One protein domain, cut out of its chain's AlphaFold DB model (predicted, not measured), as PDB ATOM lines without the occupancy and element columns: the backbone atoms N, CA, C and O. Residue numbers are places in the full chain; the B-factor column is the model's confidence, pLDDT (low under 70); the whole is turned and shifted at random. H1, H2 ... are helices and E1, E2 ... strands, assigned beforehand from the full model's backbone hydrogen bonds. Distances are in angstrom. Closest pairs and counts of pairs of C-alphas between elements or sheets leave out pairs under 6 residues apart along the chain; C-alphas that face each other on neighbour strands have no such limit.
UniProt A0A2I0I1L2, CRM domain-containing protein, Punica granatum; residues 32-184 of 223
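Overview. This is residues 32 to 184 of the 223 residues of the protein "CRM domain-containing protein" of Punica granatum (UniProt A0A2I0I1L2). The model is a head with a long helical arm: a strongly twisted four-stranded sheet is the core of the head, with H4 and H5 over one face and H3 over the other, while H2 and H6 run side by side in opposite ways beyond the head. H1, at the first printed residues, sticks out past them as the free tip of the arm. The printed part has 153 residues with six named helices and four named strands, in the order H1 H2 H3 E1 H4 E2 H5 E3 E4 H6; the sheet is mixed, in the order E1 E2 E4 E3, and the class is mixed, helices and strands. The whole is loose, with a radius of gyration of the C-alphas of 18.6 A and spans of 66 by 32 by 25 A, the arm making the length.

Along the chain. H1 is residues 32 to 40, 12.0 A long, and begins at C-alpha 32 at (-60.944, 40.527, 15.744). H2 follows with residues 44 to 52, 12.5 A. After residues 53 to 70, which hold no named element, comes H3, residues 71 to 83, 18.7 A, with C-alpha 71 at (-56.549, -17.898, -4.293). E1 is residues 87 to 90, 9.7 A; H4 is residues 97 to 107, 15.4 A; E2 is residues 112 to 117, 16.3 A. H5 is residues 124 to 136, 17.8 A; E3 is residues 139 to 144, 14.8 A; E4 is residues 148 to 152, 13.3 A. H6, residues 171 to 184, is 20.2 A long and ends at C-alpha 184 at (-48.691, 22.614, 6.615).

Arrangement. In the sheet E1 and E3 are the edge strands. E1 and E2 are parallel at 29 degrees, with N 88 and O 114 2.7 A apart, within hydrogen-bond range. E2 and E4 are antiparallel at 154 degrees, with N 115 and O 149 at 2.8 A. E4 and E3, a hairpin, are antiparallel at 159 degrees, with N 141 and O 150 at 2.9 A. The sheet and its helices form three layers, helices on both faces of a sheet: H4 and H5 are on the same face, H3 on the opposite one. H4 has a height over the sheet of 8.6 A and lies over E2 and, only just, over E1, with 3 of its 11 C-alphas; it runs along the strands. E1, H4 and E2 are a strand-helix-strand unit, two parallel neighbour strands with a helix between, its crossover right-handed. H5, at a height of 8.2 A, lies over E4 and runs along the strands. E2, H5 and E3 are a split unit of this kind, with E4 between its strands, also right-handed. H5 touches H4 with residues 132 to 136 alone; the closest C-alphas, of Val 100 and Ser 136, are 5.8 A apart. H3 has a height of 8.5 A and runs slantwise to the strands, at 56 degrees to E4 on the local plane; its closest C-alphas to E2, of Gly 81 and Thr 112, are 5.5 A apart. H6 is not on the sheet; it is close to H4 but not clearly touching, the closest C-alphas, of Gly 98 and Lys 171, being 7.0 A apart. H2 and H6 touch at a shallow tilt of 23 degrees, opposite ways, the closest C-alphas being those of Glu 44 and Leu 184, 6.0 A. H1 touches no helix. In each of the six helices every O i to N i+4 pair is within hydrogen-bond range.

Size, cuts and confidence. The two C-alphas farthest apart, of Val 33 and Glu 72, are 66.2 A apart. Residues 32 to 42 stand free; the body without them spans 52 by 32 by 23 A. The printed part has no cut. The long links are H2 to H3 and E4 to H6, 18 residues each. The mean pLDDT of the printed part is 90.8, and residues 59 to 67 are under 70.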
ATOM      1  N   GLU A  32     -60.733  40.679  17.187       93.19
ATOM      2  CA  GLU A  32     -60.944  40.527  15.744       93.19
ATOM      3  C   GLU A  32     -59.756  41.060  14.935       93.19
ATOM      4  O   GLU A  32     -59.287  40.414  13.996       93.19
ATOM      5  N   VAL A  33     -59.195  42.207  15.333       93.31
ATOM      6  CA  VAL A  33     -58.006  42.779  14.679       93.31
ATOM      7  C   VAL A  33     -56.794  41.854  14.833       93.31
ATOM      8  O   VAL A  33     -56.026  41.679  13.881       93.31
ATOM      9  N   ARG A  34     -56.623  41.238  16.011       94.12
ATOM     10  CA  ARG A  34     -55.544  40.272  16.283       94.12
ATOM     11  C   ARG A  34     -55.696  39.015  15.433       94.12
ATOM     12  O   ARG A  34     -54.718  38.579  14.823       94.12
ATOM     13  N   ILE A  35     -56.898  38.445  15.398       93.31
ATOM     14  CA  ILE A  35     -57.200  37.195  14.697       93.31
ATOM     15  C   ILE A  35     -57.063  37.385  13.184       93.31
ATOM     16  O   ILE A  35     -56.273  36.680  12.553       93.31
ATOM     17  N   ARG A  36     -57.703  38.417  12.612       93.31
ATOM     18  CA  ARG A  36     -57.591  38.741  11.178       93.31
ATOM     19  C   ARG A  36     -56.146  38.970  10.750       93.31
ATOM     20  O   ARG A  36     -55.739  38.500   9.694       93.31
ATOM     21  N   TYR A  37     -55.341  39.647  11.572       93.75
ATOM     22  CA  TYR A  37     -53.925  39.837  11.265       93.75
ATOM     23  C   TYR A  37     -53.142  38.516  11.227       93.75
ATOM     24  O   TYR A  37     -52.294  38.335  10.354       93.75
ATOM     25  N   LYS A  38     -53.404  37.582  12.151       92.94
ATOM     26  CA  LYS A  38     -52.760  36.259  12.141       92.94
ATOM     27  C   LYS A  38     -53.167  35.448  10.906       92.94
ATOM     28  O   LYS A  38     -52.287  34.873  10.271       92.94
ATOM     29  N   LEU A  39     -54.451  35.474  10.537       92.62
ATOM     30  CA  LEU A  39     -54.966  34.841   9.318       92.62
ATOM     31  C   LEU A  39     -54.336  35.449   8.054       92.62
ATOM     32  O   LEU A  39     -53.887  34.712   7.184       92.62
ATOM     33  N   GLU A  40     -54.184  36.776   7.981       91.00
ATOM     34  CA  GLU A  40     -53.501  37.471   6.871       91.00
ATOM     35  C   GLU A  40     -52.032  37.023   6.719       91.00
ATOM     36  O   GLU A  40     -51.478  37.022   5.621       91.00
ATOM     37  N   LYS A  41     -51.370  36.646   7.821       90.06
ATOM     38  CA  LYS A  41     -49.970  36.190   7.833       90.06
ATOM     39  C   LYS A  41     -49.809  34.674   7.756       90.06
ATOM     40  O   LYS A  41     -48.694  34.183   7.965       90.06
ATOM     41  N   ARG A  42     -50.871  33.934   7.425       89.12
ATOM     42  CA  ARG A  42     -50.795  32.486   7.222       89.12
ATOM     43  C   ARG A  42     -49.841  32.133   6.081       89.12
ATOM     44  O   ARG A  42     -49.782  32.810   5.060       89.12
ATOM     45  N   LYS A  43     -49.076  31.056   6.267       91.19
ATOM     46  CA  LYS A  43     -48.077  30.576   5.293       91.19
ATOM     47  C   LYS A  43     -48.554  29.368   4.489       91.19
ATOM     48  O   LYS A  43     -47.768  28.793   3.747       91.19
ATOM     49  N   GLU A  44     -49.818  28.995   4.640       92.19
ATOM     50  CA  GLU A  44     -50.412  27.793   4.058       92.19
ATOM     51  C   GLU A  44     -50.208  27.709   2.540       92.19
ATOM     52  O   GLU A  44     -49.587  26.767   2.061       92.19
ATOM     53  N   ALA A  45     -50.600  28.745   1.793       92.00
ATOM     54  CA  ALA A  45     -50.426  28.780   0.339       92.00
ATOM     55  C   ALA A  45     -48.954  28.634  -0.094       92.00
ATOM     56  O   ALA A  45     -48.650  27.920  -1.046       92.00
ATOM     57  N   TRP A  46     -48.029  29.261   0.641       93.81
ATOM     58  CA  TRP A  46     -46.593  29.134   0.382       93.81
ATOM     59  C   TRP A  46     -46.079  27.714   0.660       93.81
ATOM     60  O   TRP A  46     -45.255  27.201  -0.094       93.81
ATOM     61  N   LEU A  47     -46.563  27.062   1.721       94.38
ATOM     62  CA  LEU A  47     -46.224  25.670   2.034       94.38
ATOM     63  C   LEU A  47     -46.755  24.714   0.959       94.38
ATOM     64  O   LEU A  47     -46.010  23.847   0.508       94.38
ATOM     65  N   ILE A  48     -47.990  24.917   0.491       94.19
ATOM     66  CA  ILE A  48     -48.583  24.153  -0.616       94.19
ATOM     67  C   ILE A  48     -47.753  24.331  -1.894       94.19
ATOM     68  O   ILE A  48     -47.408  23.352  -2.550       94.19
ATOM     69  N   GLU A  49     -47.354  25.561  -2.227       94.06
ATOM     70  CA  GLU A  49     -46.492  25.834  -3.385       94.06
ATOM     71  C   GLU A  49     -45.129  25.129  -3.272       94.06
ATOM     72  O   GLU A  49     -44.606  24.605  -4.257       94.06
ATOM     73  N   LYS A  50     -44.542  25.080  -2.070       93.88
ATOM     74  CA  LYS A  50     -43.306  24.326  -1.827       93.88
ATOM     75  C   LYS A  50     -43.508  22.827  -2.001       93.88
ATOM     76  O   LYS A  50     -42.636  22.194  -2.590       93.88
ATOM     77  N   LEU A  51     -44.627  22.280  -1.531       93.94
ATOM     78  CA  LEU A  51     -44.942  20.856  -1.641       93.94
ATOM     79  C   LEU A  51     -45.142  20.407  -3.086       93.94
ATOM     80  O   LEU A  51     -44.595  19.374  -3.456       93.94
ATOM     81  N   ARG A  52     -45.773  21.235  -3.929       92.31
ATOM     82  CA  ARG A  52     -45.940  20.968  -5.372       92.31
ATOM     83  C   ARG A  52     -44.628  20.680  -6.106       92.31
ATOM     84  O   ARG A  52     -44.620  19.983  -7.109       92.31
ATOM     85  N   LYS A  53     -43.492  21.187  -5.614       90.81
ATOM     86  CA  LYS A  53     -42.164  20.919  -6.205       90.81
ATOM     87  C   LYS A  53     -41.682  19.482  -6.001       90.81
ATOM     88  O   LYS A  53     -40.709  19.077  -6.631       90.81
ATOM     89  N   TYR A  54     -42.305  18.759  -5.076       89.38
ATOM     90  CA  TYR A  54     -42.000  17.370  -4.753       89.38
ATOM     91  C   TYR A  54     -43.014  16.392  -5.347       89.38
ATOM     92  O   TYR A  54     -42.849  15.186  -5.153       89.38
ATOM     93  N   ASP A  55     -44.033  16.889  -6.049       83.06
ATOM     94  CA  ASP A  55     -44.927  16.043  -6.825       83.06
ATOM     95  C   ASP A  55     -44.167  15.579  -8.061       83.06
ATOM     96  O   ASP A  55     -43.875  16.350  -8.977       83.06
ATOM     97  N   VAL A  56     -43.766  14.310  -8.035       79.12
ATOM     98  CA  VAL A  56     -43.144  13.675  -9.189       79.12
ATOM     99  C   VAL A  56     -44.275  13.245 -10.122       79.12
ATOM    100  O   VAL A  56     -45.189  12.559  -9.656       79.12
ATOM    101  N   PRO A  57     -44.257  13.645 -11.409       77.44
ATOM    102  CA  PRO A  57     -45.227  13.156 -12.374       77.44
ATOM    103  C   PRO A  57     -45.227  11.631 -12.352       77.44
ATOM    104  O   PRO A  57     -44.196  11.002 -12.597       77.44
ATOM    105  N   LYS A  58     -46.379  11.039 -12.025       74.81
ATOM    106  CA  LYS A  58     -46.542   9.592 -12.106       74.81
ATOM    107  C   LYS A  58     -46.417   9.228 -13.581       74.81
ATOM    108  O   LYS A  58     -47.203   9.713 -14.396       74.81
ATOM    109  N   ALA A  59     -45.413   8.421 -13.921       69.19
ATOM    110  CA  ALA A  59     -45.358   7.819 -15.245       69.19
ATOM    111  C   ALA A  59     -46.694   7.093 -15.501       69.19
ATOM    112  O   ALA A  59     -47.290   6.597 -14.533       69.19
ATOM    113  N   PRO A  60     -47.181   7.047 -16.756       66.06
ATOM    114  CA  PRO A  60     -48.352   6.251 -17.091       66.06
ATOM    115  C   PRO A  60     -48.185   4.864 -16.484       66.06
ATOM    116  O   PRO A  60     -47.093   4.295 -16.547       66.06
ATOM    117  N   VAL A  61     -49.238   4.359 -15.843       62.00
ATOM    118  CA  VAL A  61     -49.240   2.987 -15.344       62.00
ATOM    119  C   VAL A  61     -49.110   2.110 -16.581       62.00
ATOM    120  O   VAL A  61     -50.085   1.913 -17.303       62.00
ATOM    121  N   GLU A  62     -47.892   1.661 -16.885       58.12
ATOM    122  CA  GLU A  62     -47.704   0.585 -17.845       58.12
ATOM    123  C   GLU A  62     -48.604  -0.546 -17.359       58.12
ATOM    124  O   GLU A  62     -48.560  -0.907 -16.179       58.12
ATOM    125  N   THR A  63     -49.474  -1.038 -18.240       51.31
ATOM    126  CA  THR A  63     -50.318  -2.201 -17.986       51.31
ATOM    127  C   THR A  63     -49.401  -3.405 -17.835       51.31
ATOM    128  O   THR A  63     -49.165  -4.158 -18.775       51.31
ATOM    129  N   TYR A  64     -48.796  -3.526 -16.659       54.28
ATOM    130  CA  TYR A  64     -48.171  -4.746 -16.211       54.28
ATOM    131  C   TYR A  64     -49.293  -5.765 -16.133       54.28
ATOM    132  O   TYR A  64     -50.263  -5.523 -15.413       54.28
ATOM    133  N   ASP A  65     -49.184  -6.836 -16.915       57.88
ATOM    134  CA  ASP A  65     -50.111  -7.958 -16.859       57.88
ATOM    135  C   ASP A  65     -50.141  -8.443 -15.404       57.88
ATOM    136  O   ASP A  65     -49.118  -8.945 -14.916       57.88
ATOM    137  N   PRO A  66     -51.220  -8.170 -14.642       62.34
ATOM    138  CA  PRO A  66     -51.268  -8.567 -13.256       62.34
ATOM    139  C   PRO A  66     -51.269 -10.082 -13.275       62.34
ATOM    140  O   PRO A  66     -52.269 -10.697 -13.631       62.34
ATOM    141  N   GLU A  67     -50.123 -10.665 -12.931       69.00
ATOM    142  CA  GLU A  67     -49.981 -12.103 -12.808       69.00
ATOM    143  C   GLU A  67     -51.191 -12.625 -12.026       69.00
ATOM    144  O   GLU A  67     -51.401 -12.242 -10.868       69.00
ATOM    145  N   ILE A  68     -52.034 -13.412 -12.699       75.19
ATOM    146  CA  ILE A  68     -53.275 -13.906 -12.111       75.19
ATOM    147  C   ILE A  68     -52.867 -14.957 -11.085       75.19
ATOM    148  O   ILE A  68     -52.645 -16.121 -11.412       75.19
ATOM    149  N   LEU A  69     -52.703 -14.511  -9.842       85.44
ATOM    150  CA  LEU A  69     -52.453 -15.382  -8.706       85.44
ATOM    151  C   LEU A  69     -53.756 -16.077  -8.338       85.44
ATOM    152  O   LEU A  69     -54.772 -15.412  -8.108       85.44
ATOM    153  N   THR A  70     -53.717 -17.402  -8.233       90.19
ATOM    154  CA  THR A  70     -54.867 -18.141  -7.713       90.19
ATOM    155  C   THR A  70     -55.066 -17.837  -6.227       90.19
ATOM    156  O   THR A  70     -54.172 -17.331  -5.532       90.19
ATOM    157  N   GLU A  71     -56.254 -18.130  -5.706       89.94
ATOM    158  CA  GLU A  71     -56.549 -17.898  -4.293       89.94
ATOM    159  C   GLU A  71     -55.643 -18.742  -3.380       89.94
ATOM    160  O   GLU A  71     -55.160 -18.261  -2.347       89.94
ATOM    161  N   GLU A  72     -55.315 -19.965  -3.803       92.38
ATOM    162  CA  GLU A  72     -54.399 -20.865  -3.105       92.38
ATOM    163  C   GLU A  72     -52.979 -20.296  -3.060       92.38
ATOM    164  O   GLU A  72     -52.350 -20.281  -1.996       92.38
ATOM    165  N   GLU A  73     -52.485 -19.778  -4.189       92.62
ATOM    166  CA  GLU A  73     -51.170 -19.140  -4.281       92.62
ATOM    167  C   GLU A  73     -51.098 -17.908  -3.378       92.62
ATOM    168  O   GLU A  73     -50.150 -17.747  -2.600       92.62
ATOM    169  N   LYS A  74     -52.130 -17.059  -3.406       91.94
ATOM    170  CA  LYS A  74     -52.208 -15.867  -2.556       91.94
ATOM    171  C   LYS A  74     -52.217 -16.237  -1.075       91.94
ATOM    172  O   LYS A  74     -51.496 -15.626  -0.280       91.94
ATOM    173  N   HIS A  75     -52.978 -17.260  -0.689       94.50
ATOM    174  CA  HIS A  75     -53.020 -17.746   0.688       94.50
ATOM    175  C   HIS A  75     -51.677 -18.360   1.130       94.50
ATOM    176  O   HIS A  75     -51.206 -18.091   2.243       94.50
ATOM    177  N   TYR A  76     -51.006 -19.113   0.254       95.00
ATOM    178  CA  TYR A  76     -49.660 -19.635   0.496       95.00
ATOM    179  C   TYR A  76     -48.634 -18.509   0.690       95.00
ATOM    180  O   TYR A  76     -47.887 -18.507   1.677       95.00
ATOM    181  N   LEU A  77     -48.618 -17.514  -0.202       95.06
ATOM    182  CA  LEU A  77     -47.719 -16.358  -0.141       95.06
ATOM    183  C   LEU A  77     -47.966 -15.508   1.107       95.06
ATOM    184  O   LEU A  77     -47.012 -15.060   1.746       95.06
ATOM    185  N   LYS A  78     -49.230 -15.337   1.505       95.06
ATOM    186  CA  LYS A  78     -49.603 -14.658   2.751       95.06
ATOM    187  C   LYS A  78     -49.014 -15.378   3.964       95.06
ATOM    188  O   LYS A  78     -48.302 -14.767   4.763       95.06
ATOM    189  N   ARG A  79     -49.238 -16.693   4.073       95.00
ATOM    190  CA  ARG A  79     -48.754 -17.516   5.196       95.00
ATOM    191  C   ARG A  79     -47.229 -17.563   5.267       95.00
ATOM    192  O   ARG A  79     -46.654 -17.464   6.352       95.00
ATOM    193  N   THR A  80     -46.558 -17.740   4.132       94.12
ATOM    194  CA  THR A  80     -45.091 -17.803   4.082       94.12
ATOM    195  C   THR A  80     -44.460 -16.431   4.300       94.12
ATOM    196  O   THR A  80     -43.522 -16.319   5.088       94.12
ATOM    197  N   GLY A  81     -44.992 -15.379   3.674       93.38
ATOM    198  CA  GLY A  81     -44.533 -13.999   3.832       93.38
ATOM    199  C   GLY A  81     -44.629 -13.498   5.272       93.38
ATOM    200  O   GLY A  81     -43.723 -12.816   5.745       93.38
ATOM    201  N   GLU A  82     -45.667 -13.899   6.007       93.75
ATOM    202  CA  GLU A  82     -45.814 -13.560   7.423       93.75
ATOM    203  C   GLU A  82     -44.716 -14.184   8.301       93.75
ATOM    204  O   GLU A  82     -44.104 -13.482   9.115       93.75
ATOM    205  N   LYS A  83     -44.410 -15.470   8.081       93.31
ATOM    206  CA  LYS A  83     -43.376 -16.213   8.824       93.31
ATOM    207  C   LYS A  83     -41.958 -15.707   8.551       93.31
ATOM    208  O   LYS A  83     -41.100 -15.789   9.434       93.31
ATOM    209  N   LYS A  84     -41.681 -15.204   7.344       91.31
ATOM    210  CA  LYS A  84     -40.342 -14.718   6.991       91.31
ATOM    211  C   LYS A  84     -39.959 -13.491   7.820       91.31
ATOM    212  O   LYS A  84     -40.797 -12.682   8.207       91.31
ATOM    213  N   ARG A  85     -38.662 -13.333   8.095       92.88
ATOM    214  CA  ARG A  85     -38.125 -12.226   8.912       92.88
ATOM    215  C   ARG A  85     -37.605 -11.046   8.095       92.88
ATOM    216  O   ARG A  85     -37.239 -10.043   8.692       92.88
ATOM    217  N   ASN A  86     -37.560 -11.132   6.767       94.38
ATOM    218  CA  ASN A  86     -37.068 -10.041   5.931       94.38
ATOM    219  C   ASN A  86     -38.097  -8.907   5.845       94.38
ATOM    220  O   ASN A  86     -39.272  -9.135   5.540       94.38
ATOM    221  N   TYR A  87     -37.650  -7.684   6.133       96.50
ATOM    222  CA  TYR A  87     -38.508  -6.511   6.116       96.50
ATOM    223  C   TYR A  87     -37.771  -5.241   5.685       96.50
ATOM    224  O   TYR A  87     -36.573  -5.091   5.905       96.50
ATOM    225  N   VAL A  88     -38.532  -4.301   5.134       97.44
ATOM    226  CA  VAL A  88     -38.099  -2.963   4.744       97.44
ATOM    227  C   VAL A  88     -38.852  -1.942   5.602       97.44
ATOM    228  O   VAL A  88     -40.081  -1.885   5.543       97.44
ATOM    229  N   PRO A  89     -38.159  -1.137   6.423       96.81
ATOM    230  CA  PRO A  89     -38.808  -0.104   7.216       96.81
ATOM    231  C   PRO A  89     -39.099   1.147   6.375       96.81
ATOM    232  O   PRO A  89     -38.206   1.712   5.743       96.81
ATOM    233  N   VAL A  90     -40.337   1.632   6.445       97.00
ATOM    234  CA  VAL A  90     -40.769   2.931   5.917       97.00
ATOM    235  C   VAL A  90     -41.053   3.846   7.100       97.00
ATOM    236  O   VAL A  90     -41.984   3.635   7.874       97.00
ATOM    237  N   GLY A  91     -40.189   4.844   7.269       94.75
ATOM    238  CA  GLY A  91     -40.289   5.819   8.350       94.75
ATOM    239  C   GLY A  91     -41.054   7.079   7.950       94.75
ATOM    240  O   GLY A  91     -41.677   7.154   6.898       94.75
ATOM    241  N   ARG A  92     -40.860   8.150   8.726       94.06
ATOM    242  CA  ARG A  92     -41.446   9.484   8.482       94.06
ATOM    243  C   ARG A  92     -41.197  10.092   7.092       94.06
ATOM    244  O   ARG A  92     -41.837  11.057   6.728       94.06
ATOM    245  N   ARG A  93     -40.212   9.586   6.344       94.00
ATOM    246  CA  ARG A  93     -39.900  10.066   4.984       94.00
ATOM    247  C   ARG A  93     -40.865   9.509   3.934       94.00
ATOM    248  O   ARG A  93     -40.796   9.949   2.796       94.00
ATOM    249  N   GLY A  94     -41.693   8.534   4.306       94.25
ATOM    250  CA  GLY A  94     -42.546   7.808   3.379       94.25
ATOM    251  C   GLY A  94     -41.748   7.014   2.349       94.25
ATOM    252  O   GLY A  94     -40.605   6.607   2.597       94.25
ATOM    253  N   VAL A  95     -42.375   6.789   1.200       94.62
ATOM    254  CA  VAL A  95     -41.802   6.067   0.063       94.62
ATOM    255  C   VAL A  95     -40.809   6.963  -0.682       94.62
ATOM    256  O   VAL A  95     -41.106   8.098  -1.046       94.62
ATOM    257  N   PHE A  96     -39.600   6.453  -0.889       95.19
ATOM    258  CA  PHE A  96     -38.543   7.098  -1.670       95.19
ATOM    259  C   PHE A  96     -37.659   6.012  -2.297       95.19
ATOM    260  O   PHE A  96     -37.753   4.848  -1.903       95.19
ATOM    261  N   GLY A  97     -36.765   6.368  -3.222       94.62
ATOM    262  CA  GLY A  97     -36.030   5.383  -4.032       94.62
ATOM    263  C   GLY A  97     -35.260   4.325  -3.237       94.62
ATOM    264  O   GLY A  97     -35.219   3.157  -3.609       94.62
ATOM    265  N   GLY A  98     -34.738   4.692  -2.061       95.75
ATOM    266  CA  GLY A  98     -34.045   3.753  -1.178       95.75
ATOM    267  C   GLY A  98     -34.936   2.647  -0.599       95.75
ATOM    268  O   GLY A  98     -34.426   1.578  -0.280       95.75
ATOM    269  N   VAL A  99     -36.249   2.872  -0.472       96.62
ATOM    270  CA  VAL A  99     -37.212   1.843  -0.040       96.62
ATOM    271  C   VAL A  99     -37.361   0.791  -1.134       96.62
ATOM    272  O   VAL A  99     -37.210  -0.397  -0.859       96.62
ATOM    273  N   VAL A 100     -37.579   1.238  -2.372       96.19
ATOM    274  CA  VAL A 100     -37.751   0.376  -3.553       96.19
ATOM    275  C   VAL A 100     -36.477  -0.418  -3.834       96.19
ATOM    276  O   VAL A 100     -36.521  -1.640  -3.957       96.19
ATOM    277  N   LEU A 101     -35.319   0.247  -3.790       96.00
ATOM    278  CA  LEU A 101     -34.007  -0.399  -3.857       96.00
ATOM    279  C   LEU A 101     -33.889  -1.536  -2.835       96.00
ATOM    280  O   LEU A 101     -33.458  -2.637  -3.173       96.00
ATOM    281  N   ASN A 102     -34.287  -1.286  -1.585       96.69
ATOM    282  CA  ASN A 102     -34.190  -2.283  -0.524       96.69
ATOM    283  C   ASN A 102     -35.159  -3.462  -0.737       96.69
ATOM    284  O   ASN A 102     -34.805  -4.608  -0.459       96.69
ATOM    285  N   MET A 103     -36.350  -3.214  -1.295       96.88
ATOM    286  CA  MET A 103     -37.264  -4.285  -1.709       96.88
ATOM    287  C   MET A 103     -36.608  -5.194  -2.750       96.88
ATOM    288  O   MET A 103     -36.524  -6.404  -2.533       96.88
ATOM    289  N   HIS A 104     -36.041  -4.622  -3.815       95.75
ATOM    290  CA  HIS A 104     -35.360  -5.398  -4.852       95.75
ATOM    291  C   HIS A 104     -34.140  -6.168  -4.327       95.75
ATOM    292  O   HIS A 104     -33.874  -7.282  -4.781       95.75
ATOM    293  N   LEU A 105     -33.403  -5.618  -3.353       95.50
ATOM    294  CA  LEU A 105     -32.297  -6.320  -2.693       95.50
ATOM    295  C   LEU A 105     -32.776  -7.571  -1.943       95.50
ATOM    296  O   LEU A 105     -32.146  -8.624  -2.056       95.50
ATOM    297  N   HIS A 106     -33.901  -7.495  -1.228       96.12
ATOM    298  CA  HIS A 106     -34.508  -8.673  -0.604       96.12
ATOM    299  C   HIS A 106     -35.023  -9.673  -1.639       96.12
ATOM    300  O   HIS A 106     -34.852 -10.882  -1.456       96.12
ATOM    301  N   TRP A 107     -35.585  -9.186  -2.745       95.62
ATOM    302  CA  TRP A 107     -36.122 -10.038  -3.798       95.62
ATOM    303  C   TRP A 107     -35.093 -10.851  -4.570       95.62
ATOM    304  O   TRP A 107     -35.467 -11.825  -5.216       95.62
ATOM    305  N   LYS A 108     -33.797 -10.551  -4.433       92.31
ATOM    306  CA  LYS A 108     -32.726 -11.417  -4.957       92.31
ATOM    307  C   LYS A 108     -32.731 -12.808  -4.328       92.31
ATOM    308  O   LYS A 108     -32.374 -13.775  -4.988       92.31
ATOM    309  N   LYS A 109     -33.106 -12.906  -3.048       91.94
ATOM    310  CA  LYS A 109     -33.030 -14.150  -2.259       91.94
ATOM    311  C   LYS A 109     -34.384 -14.633  -1.751       91.94
ATOM    312  O   LYS A 109     -34.509 -15.780  -1.333       91.94
ATOM    313  N   HIS A 110     -35.387 -13.762  -1.732       94.25
ATOM    314  CA  HIS A 110     -36.685 -14.057  -1.145       94.25
ATOM    315  C   HIS A 110     -37.802 -13.640  -2.085       94.25
ATOM    316  O   HIS A 110     -37.830 -12.526  -2.572       94.25
ATOM    317  N   GLU A 111     -38.786 -14.500  -2.274       93.81
ATOM    318  CA  GLU A 111     -39.922 -14.182  -3.146       93.81
ATOM    319  C   GLU A 111     -40.856 -13.105  -2.582       93.81
ATOM    320  O   GLU A 111     -41.515 -12.385  -3.324       93.81
ATOM    321  N   THR A 112     -40.899 -12.981  -1.256       96.19
ATOM    322  CA  THR A 112     -41.782 -12.062  -0.538       96.19
ATOM    323  C   THR A 112     -40.978 -11.171   0.390       96.19
ATOM    324  O   THR A 112     -39.936 -11.594   0.887       96.19
ATOM    325  N   VAL A 113     -41.450  -9.949   0.641       97.56
ATOM    326  CA  VAL A 113     -40.847  -8.991   1.577       97.56
ATOM    327  C   VAL A 113     -41.930  -8.266   2.370       97.56
ATOM    328  O   VAL A 113     -42.987  -7.938   1.833       97.56
ATOM    329  N   LYS A 114     -41.674  -8.019   3.660       97.75
ATOM    330  CA  LYS A 114     -42.563  -7.216   4.506       97.75
ATOM    331  C   LYS A 114     -42.150  -5.754   4.458       97.75
ATOM    332  O   LYS A 114     -40.991  -5.445   4.694       97.75
ATOM    333  N   VAL A 115     -43.071  -4.839   4.225       97.94
ATOM    334  CA  VAL A 115     -42.823  -3.402   4.334       97.94
ATOM    335  C   VAL A 115     -43.538  -2.900   5.578       97.94
ATOM    336  O   VAL A 115     -44.753  -3.026   5.681       97.94
ATOM    337  N   ILE A 116     -42.787  -2.387   6.552       97.12
ATOM    338  CA  ILE A 116     -43.329  -1.936   7.842       97.12
ATOM    339  C   ILE A 116     -43.345  -0.409   7.855       97.12
ATOM    340  O   ILE A 116     -42.287   0.219   7.892       97.12
ATOM    341  N   CYS A 117     -44.536   0.183   7.864       96.12
ATOM    342  CA  CYS A 117     -44.749   1.623   7.753       96.12
ATOM    343  C   CYS A 117     -45.027   2.236   9.134       96.12
ATOM    344  O   CYS A 117     -46.140   2.140   9.653       96.12
ATOM    345  N   LYS A 118     -44.022   2.855   9.766       93.44
ATOM    346  CA  LYS A 118     -44.168   3.498  11.087       93.44
ATOM    347  C   LYS A 118     -43.330   4.784  11.198       93.44
ATOM    348  O   LYS A 118     -42.113   4.719  11.014       93.44
ATOM    349  N   PRO A 119     -43.915   5.937  11.583       90.94
ATOM    350  CA  PRO A 119     -45.346   6.188  11.804       90.94
ATOM    351  C   PRO A 119     -46.132   6.212  10.480       90.94
ATOM    352  O   PRO A 119     -45.570   6.550   9.442       90.94
ATOM    353  N   CYS A 120     -47.419   5.865  10.526       89.25
ATOM    354  CA  CYS A 120     -48.328   5.889   9.376       89.25
ATOM    355  C   CYS A 120     -49.683   6.438   9.830       89.25
ATOM    356  O   CYS A 120     -50.207   5.989  10.852       89.25
ATOM    357  N   LYS A 121     -50.230   7.411   9.096       89.31
ATOM    358  CA  LYS A 121     -51.587   7.920   9.332       89.31
ATOM    359  C   LYS A 121     -52.627   6.875   8.884       89.31
ATOM    360  O   LYS A 121     -52.301   6.038   8.034       89.31
ATOM    361  N   PRO A 122     -53.861   6.898   9.419       88.50
ATOM    362  CA  PRO A 122     -54.953   6.090   8.876       88.50
ATOM    363  C   PRO A 122     -55.112   6.336   7.367       88.50
ATOM    364  O   PRO A 122     -54.981   7.471   6.916       88.50
ATOM    365  N   GLY A 123     -55.326   5.282   6.579       88.94
ATOM    366  CA  GLY A 123     -55.452   5.368   5.114       88.94
ATOM    367  C   GLY A 123     -54.125   5.442   4.345       88.94
ATOM    368  O   GLY A 123     -53.993   4.803   3.305       88.94
ATOM    369  N   GLN A 124     -53.096   6.094   4.899       91.88
ATOM    370  CA  GLN A 124     -51.798   6.302   4.234       91.88
ATOM    371  C   GLN A 124     -51.086   4.995   3.836       91.88
ATOM    372  O   GLN A 124     -50.310   4.966   2.883       91.88
ATOM    373  N   ILE A 125     -51.351   3.889   4.536       95.50
ATOM    374  CA  ILE A 125     -50.777   2.588   4.173       95.50
ATOM    375  C   ILE A 125     -51.225   2.111   2.788       95.50
ATOM    376  O   ILE A 125     -50.436   1.477   2.092       95.50
ATOM    377  N   HIS A 126     -52.455   2.426   2.376       95.06
ATOM    378  CA  HIS A 126     -52.966   2.049   1.060       95.06
ATOM    379  C   HIS A 126     -52.289   2.867  -0.041       95.06
ATOM    380  O   HIS A 126     -51.861   2.291  -1.035       95.06
ATOM    381  N   GLU A 127     -52.076   4.165   0.189       93.69
ATOM    382  CA  GLU A 127     -51.304   5.028  -0.716       93.69
ATOM    383  C   GLU A 127     -49.860   4.527  -0.869       93.69
ATOM    384  O   GLU A 127     -49.328   4.454  -1.974       93.69
ATOM    385  N   TYR A 128     -49.220   4.126   0.235       95.44
ATOM    386  CA  TYR A 128     -47.888   3.521   0.183       95.44
ATOM    387  C   TYR A 128     -47.886   2.174  -0.533       95.44
ATOM    388  O   TYR A 128     -46.927   1.884  -1.242       95.44
ATOM    389  N   ALA A 129     -48.921   1.352  -0.352       95.62
ATOM    390  CA  ALA A 129     -49.029   0.071  -1.037       95.62
ATOM    391  C   ALA A 129     -49.148   0.262  -2.555       95.62
ATOM    392  O   ALA A 129     -48.413  -0.383  -3.298       95.62
ATOM    393  N   GLU A 130     -50.007   1.180  -2.999       93.25
ATOM    394  CA  GLU A 130     -50.186   1.525  -4.412       93.25
ATOM    395  C   GLU A 130     -48.895   2.089  -5.018       93.25
ATOM    396  O   GLU A 130     -48.424   1.608  -6.048       93.25
ATOM    397  N   GLU A 131     -48.267   3.057  -4.348       92.69
ATOM    398  CA  GLU A 131     -47.054   3.696  -4.855       92.69
ATOM    399  C   GLU A 131     -45.870   2.722  -4.898       92.69
ATOM    400  O   GLU A 131     -45.121   2.692  -5.872       92.69
ATOM    401  N   LEU A 132     -45.707   1.869  -3.882       94.62
ATOM    402  CA  LEU A 132     -44.676   0.833  -3.901       94.62
ATOM    403  C   LEU A 132     -44.955  -0.229  -4.961       94.62
ATOM    404  O   LEU A 132     -44.005  -0.649  -5.617       94.62
ATOM    405  N   ALA A 133     -46.206  -0.646  -5.167       92.62
ATOM    406  CA  ALA A 133     -46.562  -1.567  -6.246       92.62
ATOM    407  C   ALA A 133     -46.192  -0.974  -7.612       92.62
ATOM    408  O   ALA A 133     -45.510  -1.626  -8.400       92.62
ATOM    409  N   ARG A 134     -46.529   0.301  -7.841       90.31
ATOM    410  CA  ARG A 134     -46.194   1.042  -9.065       90.31
ATOM    411  C   ARG A 134     -44.683   1.138  -9.295       90.31
ATOM    412  O   ARG A 134     -44.207   0.839 -10.385       90.31
ATOM    413  N   LEU A 135     -43.929   1.538  -8.271       90.88
ATOM    414  CA  LEU A 135     -42.485   1.775  -8.371       90.88
ATOM    415  C   LEU A 135     -41.666   0.486  -8.475       90.88
ATOM    416  O   LEU A 135     -40.677   0.431  -9.198       90.88
ATOM    417  N   SER A 136     -42.043  -0.538  -7.710       91.38
ATOM    418  CA  SER A 136     -41.281  -1.788  -7.611       91.38
ATOM    419  C   SER A 136     -41.768  -2.880  -8.560       91.38
ATOM    420  O   SER A 136     -41.097  -3.902  -8.692       91.38
ATOM    421  N   ARG A 137     -42.942  -2.688  -9.184       89.38
ATOM    422  CA  ARG A 137     -43.701  -3.713  -9.926       89.38
ATOM    423  C   ARG A 137     -44.040  -4.951  -9.083       89.38
ATOM    424  O   ARG A 137     -44.315  -6.021  -9.615       89.38
ATOM    425  N   GLY A 138     -44.001  -4.814  -7.760       91.19
ATOM    426  CA  GLY A 138     -44.386  -5.869  -6.832       91.19
ATOM    427  C   GLY A 138     -45.897  -5.983  -6.681       91.19
ATOM    428  O   GLY A 138     -46.627  -4.996  -6.747       91.19
ATOM    429  N   ILE A 139     -46.356  -7.193  -6.379       93.06
ATOM    430  CA  ILE A 139     -47.763  -7.514  -6.148       93.06
ATOM    431  C   ILE A 139     -48.056  -7.430  -4.648       93.06
ATOM    432  O   ILE A 139     -47.371  -8.050  -3.828       93.06
ATOM    433  N   VAL A 140     -49.082  -6.665  -4.276       95.31
ATOM    434  CA  VAL A 140     -49.556  -6.582  -2.887       95.31
ATOM    435  C   VAL A 140     -50.341  -7.850  -2.554       95.31
ATOM    436  O   VAL A 140     -51.398  -8.106  -3.126       95.31
ATOM    437  N   ILE A 141     -49.841  -8.638  -1.604       95.75
ATOM    438  CA  ILE A 141     -50.492  -9.879  -1.165       95.75
ATOM    439  C   ILE A 141     -51.468  -9.619  -0.018       95.75
ATOM    440  O   ILE A 141     -52.581 -10.143  -0.023       95.75
ATOM    441  N   ASP A 142     -51.046  -8.830   0.972       95.56
ATOM    442  CA  ASP A 142     -51.813  -8.573   2.194       95.56
ATOM    443  C   ASP A 142     -51.404  -7.232   2.821       95.56
ATOM    444  O   ASP A 142     -50.218  -6.890   2.847       95.56
ATOM    445  N   ILE A 143     -52.377  -6.500   3.365       96.25
ATOM    446  CA  ILE A 143     -52.157  -5.286   4.163       96.25
ATOM    447  C   ILE A 143     -52.680  -5.566   5.569       96.25
ATOM    448  O   ILE A 143     -53.866  -5.822   5.765       96.25
ATOM    449  N   LYS A 144     -51.788  -5.530   6.557       94.06
ATOM    450  CA  LYS A 144     -52.104  -5.856   7.949       94.06
ATOM    451  C   LYS A 144     -52.436  -4.604   8.767       94.06
ATOM    452  O   LYS A 144     -51.799  -3.566   8.568       94.06
ATOM    453  N   PRO A 145     -53.309  -4.723   9.788       92.00
ATOM    454  CA  PRO A 145     -53.682  -3.607  10.666       92.00
ATOM    455  C   PRO A 145     -52.510  -2.965  11.425       92.00
ATOM    456  O   PRO A 145     -52.582  -1.815  11.836       92.00
ATOM    457  N   ASN A 146     -51.402  -3.688  11.608       92.88
ATOM    458  CA  ASN A 146     -50.206  -3.195  12.302       92.88
ATOM    459  C   ASN A 146     -49.279  -2.333  11.416       92.88
ATOM    460  O   ASN A 146     -48.087  -2.194  11.717       92.88
ATOM    461  N   ASN A 147     -49.823  -1.784  10.331       95.31
ATOM    462  CA  ASN A 147     -49.138  -1.040   9.283       95.31
ATOM    463  C   ASN A 147     -48.035  -1.830   8.553       95.31
ATOM    464  O   ASN A 147     -46.957  -1.299   8.280       95.31
ATOM    465  N   THR A 148     -48.291  -3.107   8.258       96.75
ATOM    466  CA  THR A 148     -47.361  -3.959   7.501       96.75
ATOM    467  C   THR A 148     -47.978  -4.388   6.179       96.75
ATOM    468  O   THR A 148     -49.089  -4.905   6.163       96.75
ATOM    469  N   ILE A 149     -47.237  -4.241   5.086       97.44
ATOM    470  CA  ILE A 149     -47.627  -4.707   3.754       97.44
ATOM    471  C   ILE A 149     -46.763  -5.916   3.394       97.44
ATOM    472  O   ILE A 149     -45.546  -5.881   3.574       97.44
ATOM    473  N   ILE A 150     -47.364  -6.989   2.889       97.50
ATOM    474  CA  ILE A 150     -46.635  -8.131   2.328       97.50
ATOM    475  C   ILE A 150     -46.626  -7.977   0.812       97.50
ATOM    476  O   ILE A 150     -47.678  -8.007   0.175       97.50
ATOM    477  N   PHE A 151     -45.432  -7.842   0.249       97.06
ATOM    478  CA  PHE A 151     -45.224  -7.774  -1.190       97.06
ATOM    479  C   PHE A 151     -44.634  -9.072  -1.730       97.06
ATOM    480  O   PHE A 151     -43.753  -9.670  -1.105       97.06
ATOM    481  N   TYR A 152     -45.073  -9.453  -2.923       95.44
ATOM    482  CA  TYR A 152     -44.526 -10.526  -3.740       95.44
ATOM    483  C   TYR A 152     -43.860  -9.949  -4.990       95.44
ATOM    484  O   TYR A 152     -44.348  -8.982  -5.569       95.44
ATOM    485  N   ARG A 153     -42.729 -10.529  -5.392       92.62
ATOM    486  CA  ARG A 153     -41.923 -10.039  -6.520       92.62
ATOM    487  C   ARG A 153     -42.437 -10.443  -7.913       92.62
ATOM    488  O   ARG A 153     -41.978  -9.859  -8.884       92.62
ATOM    489  N   GLY A 154     -43.315 -11.449  -8.003       90.75
ATOM    490  CA  GLY A 154     -43.721 -12.103  -9.261       90.75
ATOM    491  C   GLY A 154     -42.955 -13.407  -9.548       90.75
ATOM    492  O   GLY A 154     -41.818 -13.580  -9.094       90.75
ATOM    493  N   LYS A 155     -43.555 -14.333 -10.312       86.69
ATOM    494  CA  LYS A 155     -42.916 -15.608 -10.717       86.69
ATOM    495  C   LYS A 155     -41.680 -15.363 -11.581       86.69
ATOM    496  O   LYS A 155     -40.635 -15.970 -11.362       86.69
ATOM    497  N   ASN A 156     -41.782 -14.396 -12.489       85.12
ATOM    498  CA  ASN A 156     -40.758 -14.061 -13.481       85.12
ATOM    499  C   ASN A 156     -39.892 -12.869 -13.056       85.12
ATOM    500  O   ASN A 156     -39.506 -12.044 -13.883       85.12
ATOM    501  N   TYR A 157     -39.619 -12.733 -11.757       88.31
ATOM    502  CA  TYR A 157     -38.835 -11.606 -11.269       88.31
ATOM    503  C   TYR A 157     -37.430 -11.589 -11.874       88.31
ATOM    504  O   TYR A 157     -36.612 -12.476 -11.621       88.31
ATOM    505  N   VAL A 158     -37.135 -10.507 -12.588       86.44
ATOM    506  CA  VAL A 158     -35.798 -10.157 -13.057       86.44
ATOM    507  C   VAL A 158     -35.359  -8.907 -12.315       86.44
ATOM    508  O   VAL A 158     -36.123  -7.952 -12.171       86.44
ATOM    509  N   GLN A 159     -34.126  -8.913 -11.814       88.31
ATOM    510  CA  GLN A 159     -33.576  -7.734 -11.161       88.31
ATOM    511  C   GLN A 159     -33.532  -6.575 -12.174       88.31
ATOM    512  O   GLN A 159     -32.872  -6.722 -13.202       88.31
ATOM    513  N   PRO A 160     -34.176  -5.428 -11.892       88.31
ATOM    514  CA  PRO A 160     -34.111  -4.287 -12.792       88.31
ATOM    515  C   PRO A 160     -32.687  -3.728 -12.845       88.31
ATOM    516  O   PRO A 160     -31.971  -3.710 -11.837       88.31
ATOM    517  N   GLU A 161     -32.292  -3.233 -14.017       86.88
ATOM    518  CA  GLU A 161     -31.016  -2.534 -14.207       86.88
ATOM    519  C   GLU A 161     -30.949  -1.286 -13.311       86.88
ATOM    520  O   GLU A 161     -29.981  -1.068 -12.581       86.88
ATOM    521  N   VAL A 162     -32.052  -0.531 -13.267       88.00
ATOM    522  CA  VAL A 162     -32.237   0.606 -12.363       88.00
ATOM    523  C   VAL A 162     -33.052   0.171 -11.143       88.00
ATOM    524  O   VAL A 162     -34.277   0.162 -11.148       88.00
ATOM    525  N   MET A 163     -32.353  -0.170 -10.061       87.06
ATOM    526  CA  MET A 163     -32.963  -0.657  -8.810       87.06
ATOM    527  C   MET A 163     -33.714   0.414  -8.004       87.06
ATOM    528  O   MET A 163     -34.529   0.091  -7.144       87.06
ATOM    529  N   SER A 164     -33.389   1.688  -8.224       87.94
ATOM    530  CA  SER A 164     -34.067   2.831  -7.612       87.94
ATOM    531  C   SER A 164     -34.681   3.660  -8.735       87.94
ATOM    532  O   SER A 164     -33.939   4.411  -9.373       87.94
ATOM    533  N   PRO A 165     -35.994   3.543  -8.978       84.69
ATOM    534  CA  PRO A 165     -36.645   4.223 -10.088       84.69
ATOM    535  C   PRO A 165     -36.422   5.751 -10.067       84.69
ATOM    536  O   PRO A 165     -36.414   6.359  -8.987       84.69
ATOM    537  N   PRO A 166     -36.206   6.390 -11.234       83.06
ATOM    538  CA  PRO A 166     -35.901   7.821 -11.332       83.06
ATOM    539  C   PRO A 166     -37.094   8.720 -10.980       83.06
ATOM    540  O   PRO A 166     -36.909   9.885 -10.636       83.06
ATOM    541  N   ASP A 167     -38.307   8.176 -11.010       85.12
ATOM    542  CA  ASP A 167     -39.554   8.816 -10.595       85.12
ATOM    543  C   ASP A 167     -39.738   8.847  -9.063       85.12
ATOM    544  O   ASP A 167     -40.805   9.187  -8.555       85.12
ATOM    545  N   THR A 168     -38.685   8.545  -8.300       90.38
ATOM    546  CA  THR A 168     -38.686   8.642  -6.839       90.38
ATOM    547  C   THR A 168     -37.904   9.845  -6.326       90.38
ATOM    548  O   THR A 168     -36.929  10.321  -6.909       90.38
ATOM    549  N   LEU A 169     -38.295  10.334  -5.148       92.69
ATOM    550  CA  LEU A 169     -37.514  11.343  -4.443       92.69
ATOM    551  C   LEU A 169     -36.219  10.744  -3.877       92.69
ATOM    552  O   LEU A 169     -36.165   9.603  -3.415       92.69
ATOM    553  N   SER A 170     -35.176  11.575  -3.809       92.88
ATOM    554  CA  SER A 170     -33.989  11.253  -3.012       92.88
ATOM    555  C   SER A 170     -34.311  11.253  -1.512       92.88
ATOM    556  O   SER A 170     -35.222  11.943  -1.049       92.88
ATOM    557  N   LYS A 171     -33.495  10.555  -0.713       93.31
ATOM    558  CA  LYS A 171     -33.636  10.480   0.755       93.31
ATOM    559  C   LYS A 171     -33.702  11.854   1.440       93.31
ATOM    560  O   LYS A 171     -34.415  12.012   2.433       93.31
ATOM    561  N   ALA A 172     -32.937  12.830   0.942       94.81
ATOM    562  CA  ALA A 172     -32.917  14.190   1.479       94.81
ATOM    563  C   ALA A 172     -34.196  14.955   1.113       94.81
ATOM    564  O   ALA A 172     -34.852  15.496   2.003       94.81
ATOM    565  N   LYS A 173     -34.601  14.908  -0.164       94.94
ATOM    566  CA  LYS A 173     -35.834  15.548  -0.651       94.94
ATOM    567  C   LYS A 173     -37.085  14.979   0.023       94.94
ATOM    568  O   LYS A 173     -37.949  15.741   0.429       94.94
ATOM    569  N   ALA A 174     -37.150  13.663   0.225       95.06
ATOM    570  CA  ALA A 174     -38.256  13.016   0.935       95.06
ATOM    571  C   ALA A 174     -38.380  13.498   2.394       95.06
ATOM    572  O   ALA A 174     -39.477  13.716   2.901       95.06
ATOM    573  N   LEU A 175     -37.250  13.728   3.078       95.19
ATOM    574  CA  LEU A 175     -37.273  14.313   4.421       95.19
ATOM    575  C   LEU A 175     -37.740  15.772   4.414       95.19
ATOM    576  O   LEU A 175     -38.405  16.206   5.353       95.19
ATOM    577  N   GLU A 176     -37.350  16.536   3.400       95.75
ATOM    578  CA  GLU A 176     -37.757  17.928   3.250       95.75
ATOM    579  C   GLU A 176     -39.257  18.049   2.952       95.75
ATOM    580  O   GLU A 176     -39.934  18.822   3.629       95.75
ATOM    581  N   LYS A 177     -39.789  17.210   2.051       95.31
ATOM    582  CA  LYS A 177     -41.232  17.061   1.802       95.31
ATOM    583  C   LYS A 177     -41.991  16.820   3.110       95.31
ATOM    584  O   LYS A 177     -42.855  17.619   3.457       95.31
ATOM    585  N   TYR A 178     -41.578  15.822   3.897       94.44
ATOM    586  CA  TYR A 178     -42.191  15.534   5.200       94.44
ATOM    587  C   TYR A 178     -42.201  16.749   6.146       94.44
ATOM    588  O   TYR A 178     -43.193  17.019   6.818       94.44
ATOM    589  N   ARG A 179     -41.107  17.525   6.209       95.38
ATOM    590  CA  ARG A 179     -41.052  18.736   7.050       95.38
ATOM    591  C   ARG A 179     -42.067  19.788   6.607       95.38
ATOM    592  O   ARG A 179     -42.669  20.437   7.461       95.38
ATOM    593  N   TYR A 180     -42.246  19.963   5.300       95.69
ATOM    594  CA  TYR A 180     -43.244  20.882   4.765       95.69
ATOM    595  C   TYR A 180     -44.672  20.397   5.023       95.69
ATOM    596  O   TYR A 180     -45.492  21.210   5.433       95.69
ATOM    597  N   GLU A 181     -44.951  19.100   4.881       93.75
ATOM    598  CA  GLU A 181     -46.259  18.509   5.207       93.75
ATOM    599  C   GLU A 181     -46.616  18.710   6.682       93.75
ATOM    600  O   GLU A 181     -47.709  19.169   6.995       93.75
ATOM    601  N   GLN A 182     -45.678  18.448   7.597       94.25
ATOM    602  CA  GLN A 182     -45.887  18.692   9.029       94.25
ATOM    603  C   GLN A 182     -46.103  20.175   9.339       94.25
ATOM    604  O   GLN A 182     -46.964  20.534  10.138       94.25
ATOM    605  N   SER A 183     -45.343  21.058   8.688       95.56
ATOM    606  CA  SER A 183     -45.552  22.497   8.838       95.56
ATOM    607  C   SER A 183     -46.912  22.938   8.296       95.56
ATOM    608  O   SER A 183     -47.489  23.872   8.852       95.56
ATOM    609  N   LEU A 184     -47.392  22.324   7.211       95.69
ATOM    610  CA  LEU A 184     -48.691  22.614   6.615       95.69
ATOM    611  C   LEU A 184     -49.804  22.174   7.560       95.69
ATOM    612  O   LEU A 184     -50.614  23.009   7.935       95.69
TER     613      LEU A 184